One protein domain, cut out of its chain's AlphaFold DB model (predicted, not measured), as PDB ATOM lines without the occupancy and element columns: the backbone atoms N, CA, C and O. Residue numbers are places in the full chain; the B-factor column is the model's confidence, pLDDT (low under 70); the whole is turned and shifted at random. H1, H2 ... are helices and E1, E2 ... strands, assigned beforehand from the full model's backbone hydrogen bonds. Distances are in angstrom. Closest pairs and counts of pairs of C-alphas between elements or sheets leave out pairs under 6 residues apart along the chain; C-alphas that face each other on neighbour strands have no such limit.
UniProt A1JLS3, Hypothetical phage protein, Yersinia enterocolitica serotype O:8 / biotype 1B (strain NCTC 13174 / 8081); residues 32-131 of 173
ATOM      1  N   PRO A  32     132.758 111.952 179.314       84.19
ATOM      2  CA  PRO A  32     133.608 111.306 178.323       84.19
ATOM      3  C   PRO A  32     133.018 111.415 176.911       84.19
ATOM      4  O   PRO A  32     131.822 111.659 176.724       84.19
ATOM      5  N   ALA A  33     133.877 111.210 175.916       91.44
ATOM      6  CA  ALA A  33     133.488 111.032 174.531       91.44
ATOM      7  C   ALA A  33     132.439 109.919 174.406       91.44
ATOM      8  O   ALA A  33     132.468 108.932 175.142       91.44
ATOM      9  N   ARG A  34     131.521 110.082 173.456       92.38
ATOM     10  CA  ARG A  34     130.481 109.098 173.149       92.38
ATOM     11  C   ARG A  34     130.583 108.679 171.704       92.38
ATOM     12  O   ARG A  34     130.501 109.532 170.824       92.38
ATOM     13  N   ILE A  35     130.752 107.388 171.460       93.44
ATOM     14  CA  ILE A  35     130.701 106.832 170.114       93.44
ATOM     15  C   ILE A  35     129.239 106.842 169.675       93.44
ATOM     16  O   ILE A  35     128.373 106.260 170.322       93.44
ATOM     17  N   THR A  36     128.959 107.537 168.578       93.06
ATOM     18  CA  THR A  36     127.612 107.648 168.007       93.06
ATOM     19  C   THR A  36     127.403 106.661 166.870       93.06
ATOM     20  O   THR A  36     126.267 106.290 166.585       93.06
ATOM     21  N   ASN A  37     128.485 106.229 166.217       92.00
ATOM     22  CA  ASN A  37     128.415 105.287 165.113       92.00
ATOM     23  C   ASN A  37     129.754 104.573 164.878       92.00
ATOM     24  O   ASN A  37     130.819 105.183 164.997       92.00
ATOM     25  N   ILE A  38     129.690 103.312 164.447       91.75
ATOM     26  CA  ILE A  38     130.839 102.557 163.938       91.75
ATOM     27  C   ILE A  38     130.537 101.997 162.550       91.75
ATOM     28  O   ILE A  38     129.420 101.576 162.259       91.75
ATOM     29  N   LYS A  39     131.545 101.984 161.679       91.94
ATOM     30  CA  LYS A  39     131.480 101.382 160.345       91.94
ATOM     31  C   LYS A  39     132.683 100.455 160.158       91.94
ATOM     32  O   LYS A  39     133.745 100.916 159.724       91.94
ATOM     33  N   PRO A  40     132.552  99.168 160.517       91.81
ATOM     34  CA  PRO A  40     133.602  98.192 160.276       91.81
ATOM     35  C   PRO A  40     133.724  97.884 158.780       91.81
ATOM     36  O   PRO A  40     132.729  97.735 158.072       91.81
ATOM     37  N   THR A  41     134.958  97.746 158.307       92.56
ATOM     38  CA  THR A  41     135.274  97.188 156.989       92.56
ATOM     39  C   THR A  41     135.629  95.719 157.172       92.56
ATOM     40  O   THR A  41     136.614  95.401 157.833       92.56
ATOM     41  N   ILE A  42     134.812  94.825 156.618       91.19
ATOM     42  CA  ILE A  42     134.951  93.373 156.785       91.19
ATOM     43  C   ILE A  42     136.040  92.831 155.847       91.19
ATOM     44  O   ILE A  42     136.141  93.247 154.692       91.19
ATOM     45  N   ASP A  43     136.836  91.872 156.326       92.69
ATOM     46  CA  ASP A  43     137.765  91.111 155.483       92.69
ATOM     47  C   ASP A  43     136.970  90.171 154.558       92.69
ATOM     48  O   ASP A  43     136.444  89.137 154.975       92.69
ATOM     49  N   PHE A  44     136.881  90.536 153.278       87.38
ATOM     50  CA  PHE A  44     136.115  89.787 152.282       87.38
ATOM     51  C   PHE A  44     136.678  88.384 152.010       87.38
ATOM     52  O   PHE A  44     135.915  87.460 151.726       87.38
ATOM     53  N   ASN A  45     137.998  88.198 152.108       89.69
ATOM     54  CA  ASN A  45     138.616  86.887 151.902       89.69
ATOM     55  C   ASN A  45     138.290  85.950 153.064       89.69
ATOM     56  O   ASN A  45     138.000  84.775 152.847       89.69
ATOM     57  N   TRP A  46     138.291  86.470 154.290       91.12
ATOM     58  CA  TRP A  46     137.826  85.727 155.458       91.12
ATOM     59  C   TRP A  46     136.326  85.408 155.371       91.12
ATOM     60  O   TRP A  46     135.923  84.269 155.611       91.12
ATOM     61  N   LEU A  47     135.508  86.377 154.945       87.62
ATOM     62  CA  LEU A  47     134.056  86.217 154.843       87.62
ATOM     63  C   LEU A  47     133.652  85.116 153.853       87.62
ATOM     64  O   LEU A  47     132.804  84.293 154.177       87.62
ATOM     65  N   LYS A  48     134.304  85.029 152.683       84.12
ATOM     66  CA  LYS A  48     134.055  83.957 151.694       84.12
ATOM     67  C   LYS A  48     134.238  82.547 152.252       84.12
ATOM     68  O   LYS A  48     133.587  81.619 151.785       84.12
ATOM     69  N   ASN A  49     135.145  82.396 153.210       82.62
ATOM     70  CA  ASN A  49     135.484  81.112 153.813       82.62
ATOM     71  C   ASN A  49     134.699  80.846 155.110       82.62
ATOM     72  O   ASN A  49     134.929  79.827 155.758       82.62
ATOM     73  N   THR A  50     133.779  81.743 155.485       79.75
ATOM     74  CA  THR A  50     132.986  81.665 156.716       79.75
ATOM     75  C   THR A  50     131.504  81.461 156.367       79.75
ATOM     76  O   THR A  50     130.793  82.430 156.109       79.75
ATOM     77  N   PRO A  51     131.000  80.212 156.350       66.69
ATOM     78  CA  PRO A  51     129.661  79.888 155.842       66.69
ATOM     79  C   PRO A  51     128.496  80.368 156.727       66.69
ATOM     80  O   PRO A  51     127.342  80.266 156.321       66.69
ATOM     81  N   SER A  52     128.766  80.876 157.932       71.12
ATOM     82  CA  SER A  52     127.746  81.287 158.906       71.12
ATOM     83  C   SER A  52     127.236  82.723 158.736       71.12
ATOM     84  O   SER A  52     126.283  83.101 159.413       71.12
ATOM     85  N   ILE A  53     127.842  83.527 157.854       74.56
ATOM     86  CA  ILE A  53     127.498  84.944 157.680       74.56
ATOM     87  C   ILE A  53     127.067  85.185 156.235       74.56
ATOM     88  O   ILE A  53     127.850  85.012 155.306       74.56
ATOM     89  N   ASP A  54     125.818  85.611 156.051       74.00
ATOM     90  CA  ASP A  54     125.255  85.956 154.746       74.00
ATOM     91  C   ASP A  54     125.630  87.406 154.367       74.00
ATOM     92  O   ASP A  54     125.092  88.345 154.961       74.00
ATOM     93  N   PRO A  55     126.524  87.625 153.382       70.69
ATOM     94  CA  PRO A  55     126.987  88.959 152.994       70.69
ATOM     95  C   PRO A  55     125.911  89.797 152.293       70.69
ATOM     96  O   PRO A  55     126.106  90.995 152.099       70.69
ATOM     97  N   SER A  56     124.797  89.184 151.875       73.25
ATOM     98  CA  SER A  56     123.699  89.889 151.205       73.25
ATOM     99  C   SER A  56     122.768  90.613 152.179       73.25
ATOM    100  O   SER A  56     121.934  91.415 151.753       73.25
ATOM    101  N   LYS A  57     122.915  90.366 153.488       70.31
ATOM    102  CA  LYS A  57     122.082  90.962 154.533       70.31
ATOM    103  C   LYS A  57     122.841  92.046 155.299       70.31
ATOM    104  O   LYS A  57     124.018  91.868 155.613       70.31
ATOM    105  N   PRO A  58     122.178  93.164 155.644       69.44
ATOM    106  CA  PRO A  58     122.780  94.177 156.496       69.44
ATOM    107  C   PRO A  58     123.053  93.609 157.891       69.44
ATOM    108  O   PRO A  58     122.183  92.999 158.515       69.44
ATOM    109  N   LEU A  59     124.260  93.855 158.395       71.31
ATOM    110  CA  LEU A  59     124.603  93.581 159.781       71.31
ATOM    111  C   LEU A  59     124.179  94.773 160.645       71.31
ATOM    112  O   LEU A  59     124.821  95.823 160.621       71.31
ATOM    113  N   TYR A  60     123.102  94.610 161.410       70.12
ATOM    114  CA  TYR A  60     122.691  95.602 162.397       70.12
ATOM    115  C   TYR A  60     123.377  95.330 163.731       70.12
ATOM    116  O   TYR A  60     123.216  94.265 164.321       70.12
ATOM    117  N   ILE A  61     124.126  96.319 164.209       71.50
ATOM    118  CA  ILE A  61     124.800  96.274 165.502       71.50
ATOM    119  C   ILE A  61     124.013  97.177 166.445       71.50
ATOM    120  O   ILE A  61     124.041  98.398 166.308       71.50
ATOM    121  N   SER A  62     123.286  96.576 167.383       74.62
ATOM    122  CA  SER A  62     122.587  97.295 168.447       74.62
ATOM    123  C   SER A  62     122.890  96.604 169.767       74.62
ATOM    124  O   SER A  62     122.187  95.695 170.190       74.62
ATOM    125  N   GLU A  63     124.005  96.996 170.374       87.88
ATOM    126  CA  GLU A  63     124.439  96.502 171.675       87.88
ATOM    127  C   GLU A  63     125.070  97.630 172.485       87.88
ATOM    128  O   GLU A  63     125.432  98.685 171.959       87.88
ATOM    129  N   LEU A  64     125.199  97.393 173.788       90.75
ATOM    130  CA  LEU A  64     125.893  98.317 174.677       90.75
ATOM    131  C   LEU A  64     127.383  98.407 174.308       90.75
ATOM    132  O   LEU A  64     128.009  97.415 173.934       90.75
ATOM    133  N   THR A  65     127.983  99.589 174.458       91.38
ATOM    134  CA  THR A  65     129.385  99.837 174.066       91.38
ATOM    135  C   THR A  65     130.392  98.977 174.831       91.38
ATOM    136  O   THR A  65     131.463  98.677 174.312       91.38
ATOM    137  N   ASN A  66     130.048  98.513 176.033       93.38
ATOM    138  CA  ASN A  66     130.862  97.576 176.809       93.38
ATOM    139  C   ASN A  66     130.765  96.114 176.327       93.38
ATOM    140  O   ASN A  66     131.514  95.271 176.812       93.38
ATOM    141  N   LYS A  67     129.853  95.801 175.401       93.56
ATOM    142  CA  LYS A  67     129.661  94.460 174.819       93.56
ATOM    143  C   LYS A  67     130.162  94.333 173.382       93.56
ATOM    144  O   LYS A  67     130.227  93.224 172.859       93.56
ATOM    145  N   ILE A  68     130.493  95.448 172.742       94.12
ATOM    146  CA  ILE A  68     131.087  95.465 171.407       94.12
ATOM    147  C   ILE A  68     132.599  95.524 171.591       94.12
ATOM    148  O   ILE A  68     133.114  96.523 172.095       94.12
ATOM    149  N   ILE A  69     133.296  94.456 171.214       95.56
ATOM    150  CA  ILE A  69     134.728  94.275 171.471       95.56
ATOM    151  C   ILE A  69     135.501  94.286 170.153       95.56
ATOM    152  O   ILE A  69     135.119  93.632 169.186       95.56
ATOM    153  N   ILE A  70     136.612  95.016 170.137       95.19
ATOM    154  CA  ILE A  70     137.657  94.934 169.122       95.19
ATOM    155  C   ILE A  70     138.797  94.107 169.722       95.19
ATOM    156  O   ILE A  70     139.464  94.535 170.665       95.19
ATOM    157  N   GLU A  71     138.983  92.909 169.188       96.50
ATOM    158  CA  GLU A  71     140.057  91.979 169.533       96.50
ATOM    159  C   GLU A  71     141.127  92.054 168.450       96.50
ATOM    160  O   GLU A  71     140.875  91.677 167.308       96.50
ATOM    161  N   ASN A  72     142.321  92.522 168.791       94.06
ATOM    162  CA  ASN A  72     143.469  92.482 167.901       94.06
ATOM    163  C   ASN A  72     144.397  91.339 168.329       94.06
ATOM    164  O   ASN A  72     144.889  91.283 169.455       94.06
ATOM    165  N   ILE A  73     144.608  90.392 167.420       94.94
ATOM    166  CA  ILE A  73     145.416  89.202 167.685       94.94
ATOM    167  C   ILE A  73     146.908  89.537 167.664       94.94
ATOM    168  O   ILE A  73     147.672  88.934 168.416       94.94
ATOM    169  N   ASP A  74     147.327  90.500 166.839       89.94
ATOM    170  CA  ASP A  74     148.745  90.808 166.626       89.94
ATOM    171  C   ASP A  74     149.402  91.392 167.886       89.94
ATOM    172  O   ASP A  74     150.565  91.117 168.171       89.94
ATOM    173  N   ASP A  75     148.647  92.170 168.663       88.75
ATOM    174  CA  ASP A  75     149.086  92.768 169.930       88.75
ATOM    175  C   ASP A  75     148.423  92.125 171.163       88.75
ATOM    176  O   ASP A  75     148.670  92.554 172.291       88.75
ATOM    177  N   SER A  76     147.611  91.078 170.965       91.12
ATOM    178  CA  SER A  76     146.824  90.412 172.014       91.12
ATOM    179  C   SER A  76     145.944  91.375 172.825       91.12
ATOM    180  O   SER A  76     145.697  91.149 174.014       91.12
ATOM    181  N   THR A  77     145.471  92.459 172.207       92.06
ATOM    182  CA  THR A  77     144.619  93.443 172.877       92.06
ATOM    183  C   THR A  77     143.139  93.158 172.675       92.06
ATOM    184  O   THR A  77     142.680  92.738 171.615       92.06
ATOM    185  N   TYR A  78     142.372  93.441 173.725       94.06
ATOM    186  CA  TYR A  78     140.919  93.362 173.733       94.06
ATOM    187  C   TYR A  78     140.394  94.668 174.303       94.06
ATOM    188  O   TYR A  78     140.656  94.991 175.462       94.06
ATOM    189  N   ARG A  79     139.689  95.443 173.480       94.69
ATOM    190  CA  ARG A  79     139.114  96.726 173.894       94.69
ATOM    191  C   ARG A  79     137.649  96.768 173.525       94.69
ATOM    192  O   ARG A  79     137.294  96.558 172.368       94.69
ATOM    193  N   SER A  80     136.797  97.061 174.494       95.12
ATOM    194  CA  SER A  80     135.407  97.390 174.206       95.12
ATOM    195  C   SER A  80     135.303  98.790 173.594       95.12
ATOM    196  O   SER A  80     136.198  99.624 173.766       95.12
ATOM    197  N   LEU A  81     134.193  99.103 172.922       93.62
ATOM    198  CA  LEU A  81     133.928 100.485 172.504       93.62
ATOM    199  C   LEU A  81     133.885 101.440 173.707       93.62
ATOM    200  O   LEU A  81     134.285 102.594 173.581       93.62
ATOM    201  N   TYR A  82     133.470 100.957 174.880       94.12
ATOM    202  CA  TYR A  82     133.522 101.723 176.127       94.12
ATOM    203  C   TYR A  82     134.962 102.091 176.537       94.12
ATOM    204  O   TYR A  82     135.227 103.219 176.954       94.12
ATOM    205  N   ASP A  83     135.923 101.180 176.372       93.44
ATOM    206  CA  ASP A  83     137.337 101.478 176.645       93.44
ATOM    207  C   ASP A  83     137.878 102.521 175.659       93.44
ATOM    208  O   ASP A  83     138.620 103.435 176.035       93.44
ATOM    209  N   ILE A  84     137.444 102.430 174.398       91.81
ATOM    210  CA  ILE A  84     137.794 103.394 173.355       91.81
ATOM    211  C   ILE A  84     137.238 104.783 173.703       91.81
ATOM    212  O   ILE A  84     138.008 105.742 173.691       91.81
ATOM    213  N   GLU A  85     135.967 104.905 174.103       91.25
ATOM    214  CA  GLU A  85     135.361 106.167 174.570       91.25
ATOM    215  C   GLU A  85     136.202 106.860 175.657       91.25
ATOM    216  O   GLU A  85     136.489 108.063 175.584       91.25
ATOM    217  N   ASN A  86     136.661 106.096 176.650       88.38
ATOM    218  CA  ASN A  86     137.481 106.628 177.737       88.38
ATOM    219  C   ASN A  86     138.858 107.103 177.243       88.38
ATOM    220  O   ASN A  86     139.326 108.169 177.649       88.38
ATOM    221  N   SER A  87     139.481 106.376 176.313       87.56
ATOM    222  CA  SER A  87     140.775 106.766 175.732       87.56
ATOM    223  C   SER A  87     140.689 108.010 174.826       87.56
ATOM    224  O   SER A  87     141.567 108.881 174.861       87.56
ATOM    225  N   LEU A  88     139.596 108.156 174.066       86.31
ATOM    226  CA  LEU A  88     139.329 109.318 173.207       86.31
ATOM    227  C   LEU A  88     139.182 110.601 174.031       86.31
ATOM    228  O   LEU A  88     139.676 111.662 173.647       86.31
ATOM    229  N   SER A  89     138.559 110.489 175.204       74.88
ATOM    230  CA  SER A  89     138.349 111.605 176.132       74.88
ATOM    231  C   SER A  89     139.662 112.226 176.621       74.88
ATOM    232  O   SER A  89     139.756 113.441 176.796       74.88
ATOM    233  N   ILE A  90     140.687 111.397 176.833       72.31
ATOM    234  CA  ILE A  90     141.999 111.833 177.325       72.31
ATOM    235  C   ILE A  90     142.779 112.539 176.209       72.31
ATOM    236  O   ILE A  90     143.368 113.595 176.436       72.31
ATOM    237  N   SER A  91     142.757 111.980 174.998       67.00
ATOM    238  CA  SER A  91     143.574 112.448 173.870       67.00
ATOM    239  C   SER A  91     143.064 113.730 173.195       67.00
ATOM    240  O   SER A  91     143.834 114.410 172.519       67.00
ATOM    241  N   GLN A  92     141.791 114.094 173.384       69.38
ATOM    242  CA  GLN A  92     141.144 115.215 172.681       69.38
ATOM    243  C   GLN A  92     140.593 116.297 173.628       69.38
ATOM    244  O   GLN A  92     139.637 117.004 173.298       69.38
ATOM    245  N   ARG A  93     141.187 116.452 174.817       69.12
ATOM    246  CA  ARG A  93     140.758 117.453 175.809       69.12
ATOM    247  C   ARG A  93     140.661 118.855 175.178       69.12
ATOM    248  O   ARG A  93     141.626 119.358 174.610       69.12
ATOM    249  N   GLY A  94     139.490 119.483 175.304       71.50
ATOM    250  CA  GLY A  94     139.205 120.828 174.783       71.50
ATOM    251  C   GLY A  94     138.688 120.884 173.341       71.50
ATOM    252  O   GLY A  94     138.347 121.966 172.872       71.50
ATOM    253  N   LYS A  95     138.586 119.749 172.639       81.00
ATOM    254  CA  LYS A  95     138.041 119.675 171.276       81.00
ATOM    255  C   LYS A  95     136.615 119.142 171.298       81.00
ATOM    256  O   LYS A  95     136.373 117.960 171.078       81.00
ATOM    257  N   PHE A  96     135.669 120.018 171.593       88.12
ATOM    258  CA  PHE A  96     134.250 119.670 171.647       88.12
ATOM    259  C   PHE A  96     133.652 119.445 170.253       88.12
ATOM    260  O   PHE A  96     134.185 119.933 169.257       88.12
ATOM    261  N   GLY A  97     132.529 118.731 170.197       90.50
ATOM    262  CA  GLY A  97     131.794 118.464 168.959       90.50
ATOM    263  C   GLY A  97     132.027 117.065 168.393       90.50
ATOM    264  O   GLY A  97     132.532 116.181 169.084       90.50
ATOM    265  N   GLU A  98     131.578 116.860 167.156       94.50
ATOM    266  CA  GLU A  98     131.678 115.585 166.445       94.50
ATOM    267  C   GLU A  98     133.054 115.408 165.799       94.50
ATOM    268  O   GLU A  98     133.622 116.340 165.228       94.50
ATOM    269  N   HIS A  99     133.566 114.184 165.865       93.69
ATOM    270  CA  HIS A  99     134.858 113.780 165.336       93.69
ATOM    271  C   HIS A  99     134.764 112.422 164.654       93.69
ATOM    272  O   HIS A  99     133.849 111.629 164.898       93.69
ATOM    273  N   LYS A 100     135.772 112.138 163.830       94.00
ATOM    274  CA  LYS A 100     135.947 110.848 163.171       94.00
ATOM    275  C   LYS A 100     137.355 110.320 163.367       94.00
ATOM    276  O   LYS A 100     138.329 111.055 163.216       94.00
ATOM    277  N   LEU A 101     137.438 109.028 163.640       92.44
ATOM    278  CA  LEU A 101     138.671 108.262 163.711       92.44
ATOM    279  C   LEU A 101     138.560 107.075 162.757       92.44
ATOM    280  O   LEU A 101     137.538 106.399 162.731       92.44
ATOM    281  N   VAL A 102     139.606 106.821 161.977       94.44
ATOM    282  CA  VAL A 102     139.705 105.616 161.148       94.44
ATOM    283  C   VAL A 102     140.900 104.817 161.632       94.44
ATOM    284  O   VAL A 102     142.039 105.258 161.481       94.44
ATOM    285  N   GLU A 103     140.638 103.646 162.200       91.88
ATOM    286  CA  GLU A 103     141.677 102.689 162.573       91.88
ATOM    287  C   GLU A 103     141.772 101.599 161.506       91.88
ATOM    288  O   GLU A 103     140.756 101.094 161.023       91.88
ATOM    289  N   LYS A 104     143.001 101.260 161.110       94.62
ATOM    290  CA  LYS A 104     143.295 100.160 160.186       94.62
ATOM    291  C   LYS A 104     143.864  98.991 160.971       94.62
ATOM    292  O   LYS A 104     144.644  99.192 161.898       94.62
ATOM    293  N   PHE A 105     143.504  97.793 160.548       93.25
ATOM    294  CA  PHE A 105     143.796  96.556 161.245       93.25
ATOM    295  C   PHE A 105     144.315  95.490 160.283       93.25
ATOM    296  O   PHE A 105     143.951  95.474 159.108       93.25
ATOM    297  N   ASN A 106     145.127  94.575 160.811       89.88
ATOM    298  CA  ASN A 106     145.623  93.421 160.065       89.88
ATOM    299  C   ASN A 106     144.899  92.144 160.512       89.88
ATOM    300  O   ASN A 106     144.151  91.552 159.730       89.88
ATOM    301  N   ASN A 107     145.081  91.733 161.769       94.38
ATOM    302  CA  ASN A 107     144.468  90.526 162.320       94.38
ATOM    303  C   ASN A 107     143.523  90.840 163.485       94.38
ATOM    304  O   ASN A 107     143.758  90.455 164.630       94.38
ATOM    305  N   THR A 108     142.438  91.544 163.172       96.56
ATOM    306  CA  THR A 108     141.488  92.036 164.174       96.56
ATOM    307  C   THR A 108     140.087  91.506 163.923       96.56
ATOM    308  O   THR A 108     139.638  91.373 162.782       96.56
ATOM    309  N   TYR A 109     139.380  91.238 165.013       95.50
ATOM    310  CA  TYR A 109     138.007  90.779 165.026       95.50
ATOM    311  C   TYR A 109     137.115  91.761 165.782       95.50
ATOM    312  O   TYR A 109     137.464  92.261 166.850       95.50
ATOM    313  N   LEU A 110     135.941  92.015 165.219       94.06
ATOM    314  CA  LEU A 110     134.822  92.648 165.889       94.06
ATOM    315  C   LEU A 110     133.951  91.547 166.494       94.06
ATOM    316  O   LEU A 110     133.423  90.706 165.761       94.06
ATOM    317  N   ILE A 111     133.811  91.550 167.815       93.31
ATOM    318  CA  ILE A 111     132.975  90.606 168.555       93.31
ATOM    319  C   ILE A 111     131.751  91.337 169.092       93.31
ATOM    320  O   ILE A 111     131.870  92.348 169.788       93.31
ATOM    321  N   ILE A 112     130.572  90.817 168.756       89.81
ATOM    322  CA  ILE A 112     129.276  91.342 169.182       89.81
ATOM    323  C   ILE A 112     128.386  90.147 169.497       89.81
ATOM    324  O   ILE A 112     128.016  89.393 168.597       89.81
ATOM    325  N   ASN A 113     128.016  89.980 170.766       85.31
ATOM    326  CA  ASN A 113     127.301  88.791 171.236       85.31
ATOM    327  C   ASN A 113     128.056  87.508 170.827       85.31
ATOM    328  O   ASN A 113     129.229  87.363 171.161       85.31
ATOM    329  N   GLU A 114     127.417  86.592 170.099       83.94
ATOM    330  CA  GLU A 114     128.041  85.348 169.615       83.94
ATOM    331  C   GLU A 114     128.731  85.507 168.249       83.94
ATOM    332  O   GLU A 114     129.330  84.569 167.723       83.94
ATOM    333  N   LEU A 115     128.651  86.697 167.650       87.00
ATOM    334  CA  LEU A 115     129.187  86.967 166.327       87.00
ATOM    335  C   LEU A 115     130.629  87.463 166.428       87.00
ATOM    336  O   LEU A 115     130.903  88.463 167.089       87.00
ATOM    337  N   LYS A 116     131.539  86.798 165.716       91.56
ATOM    338  CA  LYS A 116     132.945  87.192 165.579       91.56
ATOM    339  C   LYS A 116     133.259  87.427 164.107       91.56
ATOM    340  O   LYS A 116     133.211  86.493 163.313       91.56
ATOM    341  N   ILE A 117     133.557  88.673 163.740       91.50
ATOM    342  CA  ILE A 117     133.773  89.100 162.351       91.50
ATOM    343  C   ILE A 117     135.180  89.633 162.185       91.50
ATOM    344  O   ILE A 117     135.574  90.547 162.902       91.50
ATOM    345  N   LYS A 118     135.920  89.134 161.196       94.19
ATOM    346  CA  LYS A 118     137.231  89.700 160.881       94.19
ATOM    347  C   LYS A 118     137.092  91.036 160.149       94.19
ATOM    348  O   LYS A 118     136.376  91.129 159.149       94.19
ATOM    349  N   ILE A 119     137.798  92.056 160.627       94.38
ATOM    350  CA  ILE A 119     137.767  93.417 160.080       94.38
ATOM    351  C   ILE A 119     139.169  93.889 159.685       94.38
ATOM    352  O   ILE A 119     140.160  93.539 160.320       94.38
ATOM    353  N   THR A 120     139.249  94.711 158.640       95.56
ATOM    354  CA  THR A 120     140.495  95.332 158.149       95.56
ATOM    355  C   THR A 120     140.589  96.815 158.498       95.56
ATOM    356  O   THR A 120     141.662  97.412 158.448       95.56
ATOM    357  N   ALA A 121     139.467  97.437 158.855       95.25
ATOM    358  CA  ALA A 121     139.414  98.806 159.344       95.25
ATOM    359  C   ALA A 121     138.110  99.056 160.108       95.25
ATOM    360  O   ALA A 121     137.138  98.315 159.951       95.25
ATOM    361  N   CYS A 122     138.064 100.130 160.888       93.44
ATOM    362  CA  CYS A 122     136.830 100.651 161.460       93.44
ATOM    363  C   CYS A 122     136.843 102.183 161.439       93.44
ATOM    364  O   CYS A 122     137.757 102.807 161.974       93.44
ATOM    365  N   GLU A 123     135.814 102.789 160.841       95.06
ATOM    366  CA  GLU A 123     135.523 104.215 161.025       95.06
ATOM    367  C   GLU A 123     134.641 104.376 162.268       95.06
ATOM    368  O   GLU A 123     133.577 103.766 162.370       95.06
ATOM    369  N   ILE A 124     135.083 105.198 163.214       93.50
ATOM    370  CA  ILE A 124     134.413 105.492 164.477       93.50
ATOM    371  C   ILE A 124     134.030 106.970 164.459       93.50
ATOM    372  O   ILE A 124     134.892 107.844 164.365       93.50
ATOM    373  N   THR A 125     132.733 107.252 164.547       95.12
ATOM    374  CA  THR A 125     132.208 108.609 164.750       95.12
ATOM    375  C   THR A 125     131.876 108.782 166.223       95.12
ATOM    376  O   THR A 125     131.221 107.923 166.819       95.12
ATOM    377  N   TYR A 126     132.345 109.872 166.822       94.38
ATOM    378  CA  TYR A 126     132.144 110.142 168.242       94.38
ATOM    379  C   TYR A 126     131.952 111.631 168.514       94.38
ATOM    380  O   TYR A 126     132.419 112.480 167.761       94.38
ATOM    381  N   VAL A 127     131.277 111.951 169.615       93.69
ATOM    382  CA  VAL A 127     131.061 113.320 170.083       93.69
ATOM    383  C   VAL A 127     131.780 113.545 171.405       93.69
ATOM    384  O   VAL A 127     131.708 112.717 172.312       93.69
ATOM    385  N   ILE A 128     132.466 114.679 171.526       92.06
ATOM    386  CA  ILE A 128     133.011 115.165 172.793       92.06
ATOM    387  C   ILE A 128     132.058 116.244 173.315       92.06
ATOM    388  O   ILE A 128     132.004 117.340 172.744       92.06
ATOM    389  N   PRO A 129     131.273 115.948 174.364       88.25
ATOM    390  CA  PRO A 129     130.312 116.894 174.911       88.25
ATOM    391  C   PRO A 129     131.012 118.074 175.594       88.25
ATOM    392  O   PRO A 129     132.088 117.933 176.179       88.25
ATOM    393  N   ASN A 130     130.366 119.240 175.556       87.19
ATOM    394  CA  ASN A 130     130.798 120.404 176.330       87.19
ATOM    395  C   ASN A 130     130.782 120.096 177.833       87.19
ATOM    396  O   ASN A 130     129.968 119.303 178.315       87.19
ATOM    397  N   THR A 131     131.653 120.767 178.587       86.38
ATOM    398  CA  THR A 131     131.606 120.697 180.048       86.38
ATOM    399  C   THR A 131     130.314 121.320 180.561       86.38
ATOM    400  O   THR A 131     129.896 122.396 180.132       86.38
TER     401      THR A 131
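Overview. This is residues 32 to 131 of the 173 residues of the protein "Hypothetical phage protein" of Yersinia enterocolitica serotype O:8 / biotype 1B (strain NCTC 13174 / 8081) (UniProt A1JLS3). What does the model look like? One twisted, curled sheet of five strands, folded over where the long hairpin E4 and E5 bends sharply, has helix H2 over one face; E1 pairs with the longer part of that hairpin and the small hairpin E2 and E3 with its tip. The short helix H1 grazes the sheet at one end of the long axis, where a long loop begins. What is it built of, and how large is it? The printed part has 100 residues with five named strands and two named helices, in the order E1 H1 E2 E3 H2 E4 E5; the class is mixed, and the sheet runs E1 E5 E4 E2 E3, antiparallel throughout. It is compact, with a radius of gyration of the C-alphas of 14.3 A, yet elongated, spanning 47 by 29 by 20 A.

Along the chain. Where do the first elements lie? E1, residues 34 to 42, starts with C-alpha 34 at (130.481, 109.098, 173.149), is 23.1 A long and bends by 51 degrees at residue 37. H1 is residues 44 to 48, E2 residues 68 to 72 and E3 residues 77 to 80. What follows? H2, residues 81 to 91, is 15.4 A long. E4, residues 97 to 112, is 27.2 A long and bends by 122 degrees at residue 107; E5, residues 115 to 128, is 29.2 A long, bends by 103 degrees at residue 118 and ends with C-alpha 128 at (133.011, 115.165, 172.793).

Arrangement. How do the strands pair? Edge strand E1 is antiparallel to E5, with N 39 and O 123 2.8 A apart, and the hairpin E4 and E5 has N 101 and O 124 at 2.9 A. E4 is antiparallel to E2, with N 109 and O 71 at 2.8 A, and the hairpin E2 and E3 has N 70 and O 79 at 2.8 A. Where are the helices? H1 only grazes the sheet with residues 44 to 47; H2 is on one face of it, in two layers, a helix over a sheet, and its closest C-alphas to E1 are Glu 85 and Arg 34, 5.9 A apart. E3, H2 and E4 form a split strand-helix-strand unit, two strands running the same way with E2 between them, and its crossover is right-handed. Are the helix backbones complete? In H1 every O i to N i+4 pair is within hydrogen-bond range, in H2 6 of 7.

Size, cuts and confidence. How far does it reach? The C-alphas farthest apart, Asn 49 and Thr 131, are 47.6 A apart. Is the path continuous? The printed part has no cut, and the link from H1 to E2, 19 residues, is long. Where is confidence low? Residue 51, residue 58 and residues 91 to 93 are under 70; the mean pLDDT of the printed part is 87.8.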